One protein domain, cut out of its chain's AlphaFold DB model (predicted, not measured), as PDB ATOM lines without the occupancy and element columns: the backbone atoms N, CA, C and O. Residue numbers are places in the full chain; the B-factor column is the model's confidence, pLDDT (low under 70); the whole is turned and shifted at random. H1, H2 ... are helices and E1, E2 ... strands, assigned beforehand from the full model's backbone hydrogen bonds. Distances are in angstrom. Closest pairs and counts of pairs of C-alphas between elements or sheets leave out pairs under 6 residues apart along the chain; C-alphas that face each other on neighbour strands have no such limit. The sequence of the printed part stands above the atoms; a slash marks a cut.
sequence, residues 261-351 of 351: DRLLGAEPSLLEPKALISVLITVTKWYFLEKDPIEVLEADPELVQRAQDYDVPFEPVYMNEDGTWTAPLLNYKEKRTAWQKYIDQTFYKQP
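This is residues 261 to 351 of the 351 residues of an uncharacterized protein of Chlamydomonas reinhardtii (UniProt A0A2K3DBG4). The longest helix, H3, lies along one side of a loose cluster of short helices: H2 meets it at its first end, H4 packs crosswise on it near its last residues, and H5 and, farther off, H1 lie on the same side of H3 as H4. The chain then returns past the other side of H3 as a loop with the short strand E1, and an unnamed link leads away to H6, which sits alone at the far end. The printed part has 91 residues with six named helices and one named strand, in the order H1, H2, H3, H4, H5, E1, H6, and its class is mostly helix. It is only just loose, close to compact, with a radius of gyration of the C-alphas of 15.0 A and spans of 41 by 35 by 23 A.

Find C-alpha 273 at (18.363, 35.103, -9.882); from there H3 runs through residues 273 to 286, 19.9 A long, to C-alpha 286 at (37.744, 35.517, -5.463). Before it look for H1, residues 261 to 266, and H2, residues 268 to 271. After it come H4, residues 293 to 299, and H5, residues 303 to 309, each 10.0 A long. E1, residues 325 to 328, is 10.3 A long. H6, residues 338 to 347, is 14.2 A long and ends at C-alpha 347, (53.431, 29.663, -4.727).

Start at H3: with residues 280 to 284 alone it touches H4, about perpendicular at 85 degrees, and the closest C-alphas, those of Thr 284 and Pro 293, are 5.3 A apart. With residues 275 to 276 alone H3 only just touches H2, only at the corner, with 3 pairs of C-alphas within 8 A; the closest, Leu 270 and Leu 276, are 4.7 A apart. H5 is close to H3 but not clearly touching, with the closest C-alphas, those of Val 279 and Val 304, 7.5 A apart. H1 is close to H4 but not clearly touching, with the C-alphas of Leu 263 and Glu 298 closest at 6.7 A. The closest C-alphas of H3 and E1, those of Ser 278 and Ala 327, are 7.6 A apart. E1 pairs with no named strand, but look at residues 318 to 319, which pair antiparallel with its residues 325 to 326. H6 is apart from H3 and from E1. In H1, H3, H4, H5 and H6 every O i to N i+4 pair is within hydrogen-bond range; H2 is too short for such a pair.

The C-alphas of Asp 261 and Ala 338, the two farthest apart, are 42.3 A apart. The printed part has no cut and ends at Pro 351, the chain's last residue. The link from H5 to E1, 15 residues, is long. Residues 306 to 311, of which 306 to 309 belong to H5, stand free. The mean pLDDT of the printed part is 86.0, and 16 residues are under 70, among them 329 to 337.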
ATOM      1  N   ASP A 261      17.409  31.831   3.797       98.12
ATOM      2  CA  ASP A 261      16.601  33.017   4.087       98.12
ATOM      3  C   ASP A 261      17.392  34.050   4.909       98.12
ATOM      4  O   ASP A 261      17.203  35.255   4.719       98.12
ATOM      5  N   ARG A 262      18.341  33.614   5.752       96.62
ATOM      6  CA  ARG A 262      19.300  34.514   6.413       96.62
ATOM      7  C   ARG A 262      20.206  35.234   5.416       96.62
ATOM      8  O   ARG A 262      20.412  36.437   5.570       96.62
ATOM      9  N   LEU A 263      20.716  34.533   4.399       96.88
ATOM     10  CA  LEU A 263      21.525  35.143   3.333       96.88
ATOM     11  C   LEU A 263      20.729  36.211   2.578       96.88
ATOM     12  O   LEU A 263      21.182  37.344   2.432       96.88
ATOM     13  N   LEU A 264      19.504  35.871   2.172       97.88
ATOM     14  CA  LEU A 264      18.603  36.786   1.465       97.88
ATOM     15  C   LEU A 264      18.163  37.973   2.341       97.88
ATOM     16  O   LEU A 264      17.870  39.051   1.831       97.88
ATOM     17  N   GLY A 265      18.108  37.798   3.665       96.81
ATOM     18  CA  GLY A 265      17.805  38.872   4.613       96.81
ATOM     19  C   GLY A 265      18.971  39.836   4.867       96.81
ATOM     20  O   GLY A 265      18.732  40.991   5.253       96.81
ATOM     21  N   ALA A 266      20.208  39.369   4.674       96.38
ATOM     22  CA  ALA A 266      21.413  40.190   4.718       96.38
ATOM     23  C   ALA A 266      21.573  40.992   3.422       96.38
ATOM     24  O   ALA A 266      21.735  42.207   3.488       96.38
ATOM     25  N   GLU A 267      21.410  40.338   2.268       97.00
ATOM     26  CA  GLU A 267      21.505  40.966   0.950       97.00
ATOM     27  C   GLU A 267      20.229  40.714   0.119       97.00
ATOM     28  O   GLU A 267      20.147  39.735  -0.635       97.00
ATOM     29  N   PRO A 268      19.213  41.597   0.220       97.06
ATOM     30  CA  PRO A 268      17.955  41.448  -0.510       97.06
ATOM     31  C   PRO A 268      18.103  41.445  -2.032       97.06
ATOM     32  O   PRO A 268      17.207  40.950  -2.715       97.06
ATOM     33  N   SER A 269      19.210  41.959  -2.587       96.31
ATOM     34  CA  SER A 269      19.429  41.907  -4.036       96.31
ATOM     35  C   SER A 269      19.620  40.504  -4.597       96.31
ATOM     36  O   SER A 269      19.362  40.285  -5.781       96.31
ATOM     37  N   LEU A 270      19.947  39.530  -3.745       97.62
ATOM     38  CA  LEU A 270      20.052  38.120  -4.123       97.62
ATOM     39  C   LEU A 270      18.691  37.450  -4.381       97.62
ATOM     40  O   LEU A 270      18.660  36.316  -4.859       97.62
ATOM     41  N   LEU A 271      17.567  38.129  -4.110       97.81
ATOM     42  CA  LEU A 271      16.234  37.661  -4.514       97.81
ATOM     43  C   LEU A 271      16.037  37.681  -6.037       97.81
ATOM     44  O   LEU A 271      15.137  37.014  -6.548       97.81
ATOM     45  N   GLU A 272      16.877  38.406  -6.781       97.25
ATOM     46  CA  GLU A 272      16.918  38.304  -8.236       97.25
ATOM     47  C   GLU A 272      17.916  37.220  -8.687       97.25
ATOM     48  O   GLU A 272      19.117  37.341  -8.419       97.25
ATOM     49  N   PRO A 273      17.486  36.198  -9.460       96.81
ATOM     50  CA  PRO A 273      18.363  35.103  -9.882       96.81
ATOM     51  C   PRO A 273      19.624  35.572 -10.608       96.81
ATOM     52  O   PRO A 273      20.706  35.029 -10.405       96.81
ATOM     53  N   LYS A 274      19.496  36.611 -11.441       95.81
ATOM     54  CA  LYS A 274      20.616  37.187 -12.187       95.81
ATOM     55  C   LYS A 274      21.692  37.747 -11.253       95.81
ATOM     56  O   LYS A 274      22.876  37.504 -11.484       95.81
ATOM     57  N   ALA A 275      21.286  38.487 -10.219       96.50
ATOM     58  CA  ALA A 275      22.196  39.055  -9.230       96.50
ATOM     59  C   ALA A 275      22.852  37.948  -8.397       96.50
ATOM     60  O   ALA A 275      24.071  37.943  -8.239       96.50
ATOM     61  N   LEU A 276      22.076  36.948  -7.966       97.69
ATOM     62  CA  LEU A 276      22.617  35.806  -7.236       97.69
ATOM     63  C   LEU A 276      23.655  35.024  -8.055       97.69
ATOM     64  O   LEU A 276      24.740  34.753  -7.553       97.69
ATOM     65  N   ILE A 277      23.376  34.705  -9.321       96.31
ATOM     66  CA  ILE A 277      24.343  34.021 -10.199       96.31
ATOM     67  C   ILE A 277      25.618  34.852 -10.349       96.31
ATOM     68  O   ILE A 277      26.719  34.314 -10.245       96.31
ATOM     69  N   SER A 278      25.473  36.161 -10.564       95.81
ATOM     70  CA  SER A 278      26.595  37.096 -10.676       95.81
ATOM     71  C   SER A 278      27.496  37.019  -9.442       95.81
ATOM     72  O   SER A 278      28.696  36.775  -9.565       95.81
ATOM     73  N   VAL A 279      26.899  37.105  -8.250       97.00
ATOM     74  CA  VAL A 279      27.599  37.013  -6.966       97.00
ATOM     75  C   VAL A 279      28.262  35.653  -6.778       97.00
ATOM     76  O   VAL A 279      29.446  35.607  -6.457       97.00
ATOM     77  N   LEU A 280      27.557  34.544  -7.019       96.31
ATOM     78  CA  LEU A 280      28.120  33.201  -6.855       96.31
ATOM     79  C   LEU A 280      29.352  32.994  -7.743       96.31
ATOM     80  O   LEU A 280      30.362  32.456  -7.285       96.31
ATOM     81  N   ILE A 281      29.311  33.461  -8.992       93.88
ATOM     82  CA  ILE A 281      30.452  33.385  -9.913       93.88
ATOM     83  C   ILE A 281      31.590  34.284  -9.429       93.88
ATOM     84  O   ILE A 281      32.739  33.848  -9.410       93.88
ATOM     85  N   THR A 282      31.294  35.514  -9.014       93.69
ATOM     86  CA  THR A 282      32.296  36.444  -8.487       93.69
ATOM     87  C   THR A 282      32.994  35.887  -7.245       93.69
ATOM     88  O   THR A 282      34.221  35.857  -7.202       93.69
ATOM     89  N   VAL A 283      32.246  35.365  -6.270       94.25
ATOM     90  CA  VAL A 283      32.810  34.750  -5.059       94.25
ATOM     91  C   VAL A 283      33.651  33.530  -5.423       94.25
ATOM     92  O   VAL A 283      34.782  33.398  -4.962       94.25
ATOM     93  N   THR A 284      33.163  32.682  -6.328       92.94
ATOM     94  CA  THR A 284      33.938  31.544  -6.841       92.94
ATOM     95  C   THR A 284      35.293  31.991  -7.406       92.94
ATOM     96  O   THR A 284      36.312  31.330  -7.188       92.94
ATOM     97  N   LYS A 285      35.327  33.130  -8.113       87.50
ATOM     98  CA  LYS A 285      36.557  33.717  -8.662       87.50
ATOM     99  C   LYS A 285      37.478  34.267  -7.573       87.50
ATOM    100  O   LYS A 285      38.677  34.013  -7.640       87.50
ATOM    101  N   TRP A 286      36.948  34.975  -6.576       90.44
ATOM    102  CA  TRP A 286      37.744  35.517  -5.463       90.44
ATOM    103  C   TRP A 286      38.465  34.435  -4.658       90.44
ATOM    104  O   TRP A 286      39.556  34.676  -4.154       90.44
ATOM    105  N   TYR A 287      37.875  33.241  -4.577       88.25
ATOM    106  CA  TYR A 287      38.432  32.097  -3.857       88.25
ATOM    107  C   TYR A 287      39.023  31.026  -4.784       88.25
ATOM    108  O   TYR A 287      39.158  29.877  -4.376       88.25
ATOM    109  N   PHE A 288      39.360  31.380  -6.030       85.00
ATOM    110  CA  PHE A 288      40.067  30.518  -6.988       85.00
ATOM    111  C   PHE A 288      39.488  29.099  -7.151       85.00
ATOM    112  O   PHE A 288      40.236  28.159  -7.405       85.00
ATOM    113  N   LEU A 289      38.159  28.944  -7.052       84.81
ATOM    114  CA  LEU A 289      37.449  27.650  -7.089       84.81
ATOM    115  C   LEU A 289      37.775  26.695  -5.919       84.81
ATOM    116  O   LEU A 289      37.368  25.536  -5.958       84.81
ATOM    117  N   GLU A 290      38.491  27.148  -4.889       84.50
ATOM    118  CA  GLU A 290      38.908  26.310  -3.755       84.50
ATOM    119  C   GLU A 290      37.818  26.160  -2.690       84.50
ATOM    120  O   GLU A 290      37.829  25.201  -1.919       84.50
ATOM    121  N   LYS A 291      36.876  27.105  -2.642       91.19
ATOM    122  CA  LYS A 291      35.755  27.107  -1.698       91.19
ATOM    123  C   LYS A 291      34.425  27.128  -2.433       91.19
ATOM    124  O   LYS A 291      34.304  27.754  -3.487       91.19
ATOM    125  N   ASP A 292      33.423  26.486  -1.840       94.69
ATOM    126  CA  ASP A 292      32.042  26.640  -2.281       94.69
ATOM    127  C   ASP A 292      31.602  28.095  -2.029       94.69
ATOM    128  O   ASP A 292      31.670  28.557  -0.884       94.69
ATOM    129  N   PRO A 293      31.168  28.848  -3.059       96.62
ATOM    130  CA  PRO A 293      30.713  30.222  -2.873       96.62
ATOM    131  C   PRO A 293      29.556  30.339  -1.875       96.62
ATOM    132  O   PRO A 293      29.451  31.360  -1.202       96.62
ATOM    133  N   ILE A 294      28.710  29.311  -1.747       97.69
ATOM    134  CA  ILE A 294      27.604  29.325  -0.783       97.69
ATOM    135  C   ILE A 294      28.151  29.280   0.645       97.69
ATOM    136  O   ILE A 294      27.762  30.106   1.462       97.69
ATOM    137  N   GLU A 295      29.104  28.391   0.935       97.44
ATOM    138  CA  GLU A 295      29.729  28.298   2.263       97.44
ATOM    139  C   GLU A 295      30.454  29.595   2.649       97.44
ATOM    140  O   GLU A 295      30.409  30.015   3.807       97.44
ATOM    141  N   VAL A 296      31.089  30.260   1.678       97.44
ATOM    142  CA  VAL A 296      31.715  31.574   1.886       97.44
ATOM    143  C   VAL A 296      30.673  32.623   2.275       97.44
ATOM    144  O   VAL A 296      30.884  33.356   3.240       97.44
ATOM    145  N   LEU A 297      29.552  32.691   1.552       97.50
ATOM    146  CA  LEU A 297      28.478  33.641   1.847       97.50
ATOM    147  C   LEU A 297      27.801  33.341   3.191       97.50
ATOM    148  O   LEU A 297      27.438  34.265   3.907       97.50
ATOM    149  N   GLU A 298      27.654  32.071   3.574       96.69
ATOM    150  CA  GLU A 298      27.102  31.694   4.883       96.69
ATOM    151  C   GLU A 298      28.000  32.098   6.049       96.69
ATOM    152  O   GLU A 298      27.502  32.504   7.103       96.69
ATOM    153  N   ALA A 299      29.317  31.990   5.867       97.19
ATOM    154  CA  ALA A 299      30.285  32.427   6.862       97.19
ATOM    155  C   ALA A 299      30.298  33.956   7.023       97.19
ATOM    156  O   ALA A 299      30.563  34.449   8.120       97.19
ATOM    157  N   ASP A 300      29.998  34.694   5.952       97.12
ATOM    158  CA  ASP A 300      30.056  36.154   5.908       97.12
ATOM    159  C   ASP A 300      28.938  36.753   5.026       97.12
ATOM    160  O   ASP A 300      29.177  37.142   3.877       97.12
ATOM    161  N   PRO A 301      27.699  36.852   5.551       95.38
ATOM    162  CA  PRO A 301      26.543  37.311   4.772       95.38
ATOM    163  C   PRO A 301      26.635  38.765   4.288       95.38
ATOM    164  O   PRO A 301      25.944  39.147   3.349       95.38
ATOM    165  N   GLU A 302      27.485  39.580   4.914       94.75
ATOM    166  CA  GLU A 302      27.701  40.991   4.567       94.75
ATOM    167  C   GLU A 302      28.800  41.184   3.509       94.75
ATOM    168  O   GLU A 302      29.047  42.309   3.070       94.75
ATOM    169  N   LEU A 303      29.463  40.105   3.069       96.44
ATOM    170  CA  LEU A 303      30.534  40.155   2.071       96.44
ATOM    171  C   LEU A 303      30.112  40.905   0.801       96.44
ATOM    172  O   LEU A 303      30.890  41.692   0.263       96.44
ATOM    173  N   VAL A 304      28.885  40.663   0.330       96.19
ATOM    174  CA  VAL A 304      28.352  41.270  -0.898       96.19
ATOM    175  C   VAL A 304      28.162  42.770  -0.722       96.19
ATOM    176  O   VAL A 304      28.648  43.531  -1.554       96.19
ATOM    177  N   GLN A 305      27.530  43.188   0.377       95.19
ATOM    178  CA  GLN A 305      27.315  44.599   0.683       95.19
ATOM    179  C   GLN A 305      28.647  45.349   0.771       95.19
ATOM    180  O   GLN A 305      28.833  46.350   0.089       95.19
ATOM    181  N   ARG A 306      29.626  44.818   1.518       96.00
ATOM    182  CA  ARG A 306      30.944  45.461   1.619       96.00
ATOM    183  C   ARG A 306      31.638  45.542   0.265       96.00
ATOM    184  O   ARG A 306      32.244  46.554  -0.053       96.00
ATOM    185  N   ALA A 307      31.549  44.499  -0.557       95.38
ATOM    186  CA  ALA A 307      32.112  44.538  -1.902       95.38
ATOM    187  C   ALA A 307      31.448  45.613  -2.783       95.38
ATOM    188  O   ALA A 307      32.148  46.278  -3.542       95.38
ATOM    189  N   GLN A 308      30.135  45.829  -2.654       93.69
ATOM    190  CA  GLN A 308      29.435  46.928  -3.328       93.69
ATOM    191  C   GLN A 308      29.889  48.298  -2.810       93.69
ATOM    192  O   GLN A 308      30.144  49.182  -3.622       93.69
ATOM    193  N   ASP A 309      30.066  48.458  -1.496       94.12
ATOM    194  CA  ASP A 309      30.552  49.703  -0.881       94.12
ATOM    195  C   ASP A 309      31.970  50.084  -1.353       94.12
ATOM    196  O   ASP A 309      32.332  51.261  -1.366       94.12
ATOM    197  N   TYR A 310      32.773  49.093  -1.761       95.69
ATOM    198  CA  TYR A 310      34.103  49.274  -2.355       95.69
ATOM    199  C   TYR A 310      34.106  49.235  -3.894       95.69
ATOM    200  O   TYR A 310      35.165  49.041  -4.495       95.69
ATOM    201  N   ASP A 311      32.943  49.399  -4.536       93.56
ATOM    202  CA  ASP A 311      32.772  49.416  -5.996       93.56
ATOM    203  C   ASP A 311      33.373  48.185  -6.705       93.56
ATOM    204  O   ASP A 311      33.833  48.252  -7.850       93.56
ATOM    205  N   VAL A 312      33.389  47.027  -6.035       92.12
ATOM    206  CA  VAL A 312      33.934  45.804  -6.623       92.12
ATOM    207  C   VAL A 312      32.985  45.325  -7.728       92.12
ATOM    208  O   VAL A 312      31.807  45.067  -7.467       92.12
ATOM    209  N   PRO A 313      33.466  45.173  -8.973       90.69
ATOM    210  CA  PRO A 313      32.605  44.772 -10.072       90.69
ATOM    211  C   PRO A 313      32.183  43.309  -9.923       90.69
ATOM    212  O   PRO A 313      33.016  42.408  -9.792       90.69
ATOM    213  N   PHE A 314      30.877  43.068 -10.014       93.31
ATOM    214  CA  PHE A 314      30.325  41.724 -10.126       93.31
ATOM    215  C   PHE A 314      30.261  41.269 -11.584       93.31
ATOM    216  O   PHE A 314      30.202  42.067 -12.522       93.31
ATOM    217  N   GLU A 315      30.303  39.958 -11.783       92.06
ATOM    218  CA  GLU A 315      30.427  39.372 -13.111       92.06
ATOM    219  C   GLU A 315      29.135  39.535 -13.918       92.06
ATOM    220  O   GLU A 315      28.060  39.162 -13.440       92.06
ATOM    221  N   PRO A 316      29.188  40.062 -15.152       92.19
ATOM    222  CA  PRO A 316      27.982  40.243 -15.939       92.19
ATOM    223  C   PRO A 316      27.400  38.881 -16.326       92.19
ATOM    224  O   PRO A 316      28.094  38.019 -16.866       92.19
ATOM    225  N   VAL A 317      26.103  38.711 -16.083       93.25
ATOM    226  CA  VAL A 317      25.354  37.506 -16.456       93.25
ATOM    227  C   VAL A 317      24.409  37.838 -17.607       93.25
ATOM    228  O   VAL A 317      23.687  38.843 -17.582       93.25
ATOM    229  N   TYR A 318      24.411  36.978 -18.614       91.12
ATOM    230  CA  TYR A 318      23.602  37.058 -19.818       91.12
ATOM    231  C   TYR A 318      22.615  35.893 -19.838       91.12
ATOM    232  O   TYR A 318      22.917  34.801 -19.362       91.12
ATOM    233  N   MET A 319      21.421  36.140 -20.371       88.00
ATOM    234  CA  MET A 319      20.460  35.086 -20.672       88.00
ATOM    235  C   MET A 319      20.593  34.770 -22.157       88.00
ATOM    236  O   MET A 319      20.498  35.681 -22.981       88.00
ATOM    237  N   ASN A 320      20.862  33.513 -22.483       88.50
ATOM    238  CA  ASN A 320      20.923  33.056 -23.863       88.50
ATOM    239  C   ASN A 320      19.506  32.914 -24.454       88.50
ATOM    240  O   ASN A 320      18.508  32.970 -23.730       88.50
ATOM    241  N   GLU A 321      19.412  32.702 -25.768       89.44
ATOM    242  CA  GLU A 321      18.137  32.514 -26.485       89.44
ATOM    243  C   GLU A 321      17.350  31.291 -25.981       89.44
ATOM    244  O   GLU A 321      16.124  31.299 -25.945       89.44
ATOM    245  N   ASP A 322      18.064  30.271 -25.516       86.25
ATOM    246  CA  ASP A 322      17.571  29.039 -24.900       86.25
ATOM    247  C   ASP A 322      17.148  29.212 -23.426       86.25
ATOM    248  O   ASP A 322      16.753  28.249 -22.773       86.25
ATOM    249  N   GLY A 323      17.208  30.433 -22.879       81.94
ATOM    250  CA  GLY A 323      16.793  30.734 -21.503       81.94
ATOM    251  C   GLY A 323      17.777  30.259 -20.431       81.94
ATOM    252  O   GLY A 323      17.490  30.365 -19.235       81.94
ATOM    253  N   THR A 324      18.942  29.755 -20.841       86.12
ATOM    254  CA  THR A 324      20.044  29.431 -19.940       86.12
ATOM    255  C   THR A 324      20.821  30.687 -19.571       86.12
ATOM    256  O   THR A 324      20.967  31.618 -20.369       86.12
ATOM    257  N   TRP A 325      21.326  30.732 -18.340       87.75
ATOM    258  CA  TRP A 325      22.167  31.838 -17.897       87.75
ATOM    259  C   TRP A 325      23.630  31.489 -18.112       87.75
ATOM    260  O   TRP A 325      24.099  30.432 -17.680       87.75
ATOM    261  N   THR A 326      24.355  32.401 -18.749       85.62
ATOM    262  CA  THR A 326      25.801  32.318 -18.915       85.62
ATOM    263  C   THR A 326      26.458  33.557 -18.345       85.62
ATOM    264  O   THR A 326      25.960  34.673 -18.465       85.62
ATOM    265  N   ALA A 327      27.616  33.372 -17.732       84.31
ATOM    266  CA  ALA A 327      28.537  34.471 -17.504       84.31
ATOM    267  C   ALA A 327      29.812  34.200 -18.297       84.31
ATOM    268  O   ALA A 327      30.180  33.030 -18.476       84.31
ATOM    269  N   PRO A 328      30.524  35.245 -18.746       76.88
ATOM    270  CA  PRO A 328      31.871  35.088 -19.241       76.88
ATOM    271  C   PRO A 328      32.687  34.565 -18.069       76.88
ATOM    272  O   PRO A 328      33.029  35.295 -17.130       76.88
ATOM    273  N   LEU A 329      33.020  33.279 -18.098       64.69
ATOM    274  CA  LEU A 329      34.128  32.879 -17.269       64.69
ATOM    275  C   LEU A 329      35.325  33.603 -17.848       64.69
ATOM    276  O   LEU A 329      35.654  33.488 -19.031       64.69
ATOM    277  N   LEU A 330      35.985  34.367 -16.980       53.69
ATOM    278  CA  LEU A 330      37.396  34.600 -17.163       53.69
ATOM    279  C   LEU A 330      37.955  33.202 -17.340       53.69
ATOM    280  O   LEU A 330      37.842  32.346 -16.464       53.69
ATOM    281  N   ASN A 331      38.412  32.945 -18.551       54.69
ATOM    282  CA  ASN A 331      39.002  31.694 -18.932       54.69
ATOM    283  C   ASN A 331      40.348  31.633 -18.205       54.69
ATOM    284  O   ASN A 331      41.385  31.885 -18.800       54.69
ATOM    285  N   TYR A 332      40.329  31.458 -16.881       52.22
ATOM    286  CA  TYR A 332      41.506  31.603 -16.034       52.22
ATOM    287  C   TYR A 332      42.570  30.607 -16.471       52.22
ATOM    288  O   TYR A 332      43.743  30.918 -16.398       52.22
ATOM    289  N   LYS A 333      42.195  29.447 -17.016       51.00
ATOM    290  CA  LYS A 333      43.167  28.493 -17.556       51.00
ATOM    291  C   LYS A 333      43.765  28.931 -18.901       51.00
ATOM    292  O   LYS A 333      44.983  28.853 -19.060       51.00
ATOM    293  N   GLU A 334      42.969  29.435 -19.850       51.41
ATOM    294  CA  GLU A 334      43.478  29.779 -21.196       51.41
ATOM    295  C   GLU A 334      43.995  31.224 -21.331       51.41
ATOM    296  O   GLU A 334      44.867  31.484 -22.156       51.41
ATOM    297  N   LYS A 335      43.494  32.162 -20.519       50.19
ATOM    298  CA  LYS A 335      43.916  33.574 -20.455       50.19
ATOM    299  C   LYS A 335      44.780  33.892 -19.233       50.19
ATOM    300  O   LYS A 335      45.063  35.064 -18.992       50.19
ATOM    301  N   ARG A 336      45.225  32.882 -18.472       60.03
ATOM    302  CA  ARG A 336      46.301  33.064 -17.488       60.03
ATOM    303  C   ARG A 336      47.501  33.622 -18.240       60.03
ATOM    304  O   ARG A 336      48.080  32.960 -19.104       60.03
ATOM    305  N   THR A 337      47.848  34.857 -17.923       60.59
ATOM    306  CA  THR A 337      49.104  35.439 -18.382       60.59
ATOM    307  C   THR A 337      50.258  34.551 -17.905       60.59
ATOM    308  O   THR A 337      50.143  33.861 -16.888       60.59
ATOM    309  N   ALA A 338      51.375  34.532 -18.637       73.44
ATOM    310  CA  ALA A 338      52.519  33.688 -18.279       73.44
ATOM    311  C   ALA A 338      52.987  33.918 -16.826       73.44
ATOM    312  O   ALA A 338      53.377  32.971 -16.149       73.44
ATOM    313  N   TRP A 339      52.860  35.150 -16.318       68.12
ATOM    314  CA  TRP A 339      53.210  35.490 -14.940       68.12
ATOM    315  C   TRP A 339      52.213  34.949 -13.899       68.12
ATOM    316  O   TRP A 339      52.640  34.547 -12.824       68.12
ATOM    317  N   GLN A 340      50.913  34.862 -14.205       62.97
ATOM    318  CA  GLN A 340      49.946  34.211 -13.305       62.97
ATOM    319  C   GLN A 340      50.177  32.701 -13.240       62.97
ATOM    320  O   GLN A 340      50.216  32.156 -12.145       62.97
ATOM    321  N   LYS A 341      50.445  32.036 -14.380       74.00
ATOM    322  CA  LYS A 341      50.859  30.616 -14.365       74.00
ATOM    323  C   LYS A 341      52.101  30.409 -13.505       74.00
ATOM    324  O   LYS A 341      52.141  29.476 -12.714       74.00
ATOM    325  N   TYR A 342      53.082  31.301 -13.641       74.75
ATOM    326  CA  TYR A 342      54.287  31.278 -12.825       74.75
ATOM    327  C   TYR A 342      53.968  31.414 -11.331       74.75
ATOM    328  O   TYR A 342      54.479  30.626 -10.544       74.75
ATOM    329  N   ILE A 343      53.102  32.349 -10.928       70.75
ATOM    330  CA  ILE A 343      52.698  32.492  -9.522       70.75
ATOM    331  C   ILE A 343      52.001  31.223  -9.019       70.75
ATOM    332  O   ILE A 343      52.340  30.725  -7.949       70.75
ATOM    333  N   ASP A 344      51.086  30.657  -9.797       68.38
ATOM    334  CA  ASP A 344      50.337  29.466  -9.392       68.38
ATOM    335  C   ASP A 344      51.224  28.231  -9.232       68.38
ATOM    336  O   ASP A 344      51.089  27.484  -8.261       68.38
ATOM    337  N   GLN A 345      52.188  28.058 -10.135       79.56
ATOM    338  CA  GLN A 345      53.172  26.981 -10.056       79.56
ATOM    339  C   GLN A 345      54.167  27.204  -8.911       79.56
ATOM    340  O   GLN A 345      54.520  26.259  -8.208       79.56
ATOM    341  N   THR A 346      54.594  28.450  -8.695       79.94
ATOM    342  CA  THR A 346      55.650  28.785  -7.727       79.94
ATOM    343  C   THR A 346      55.131  28.818  -6.293       79.94
ATOM    344  O   THR A 346      55.794  28.314  -5.388       79.94
ATOM    345  N   PHE A 347      53.953  29.398  -6.070       69.25
ATOM    346  CA  PHE A 347      53.431  29.663  -4.727       69.25
ATOM    347  C   PHE A 347      52.314  28.700  -4.321       69.25
ATOM    348  O   PHE A 347      52.259  28.302  -3.158       69.25
ATOM    349  N   TYR A 348      51.464  28.279  -5.260       66.62
ATOM    350  CA  TYR A 348      50.278  27.467  -4.955       66.62
ATOM    351  C   TYR A 348      50.416  25.991  -5.358       66.62
ATOM    352  O   TYR A 348      49.539  25.189  -5.046       66.62
ATOM    353  N   LYS A 349      51.527  25.606  -6.010       79.56
ATOM    354  CA  LYS A 349      51.806  24.239  -6.497       79.56
ATOM    355  C   LYS A 349      50.668  23.661  -7.354       79.56
ATOM    356  O   LYS A 349      50.481  22.445  -7.398       79.56
ATOM    357  N   GLN A 350      49.905  24.524  -8.024       62.25
ATOM    358  CA  GLN A 350      48.875  24.097  -8.965       62.25
ATOM    359  C   GLN A 350      49.531  23.818 -10.334       62.25
ATOM    360  O   GLN A 350      50.351  24.632 -10.765       62.25
ATOM    361  N   PRO A 351      49.215  22.687 -10.999       55.22
ATOM    362  CA  PRO A 351      49.813  22.320 -12.286       55.22
ATOM    363  C   PRO A 351      49.464  23.290 -13.427       55.22
ATOM    364  O   PRO A 351      48.289  23.728 -13.508       55.22
TER     365      PRO A 351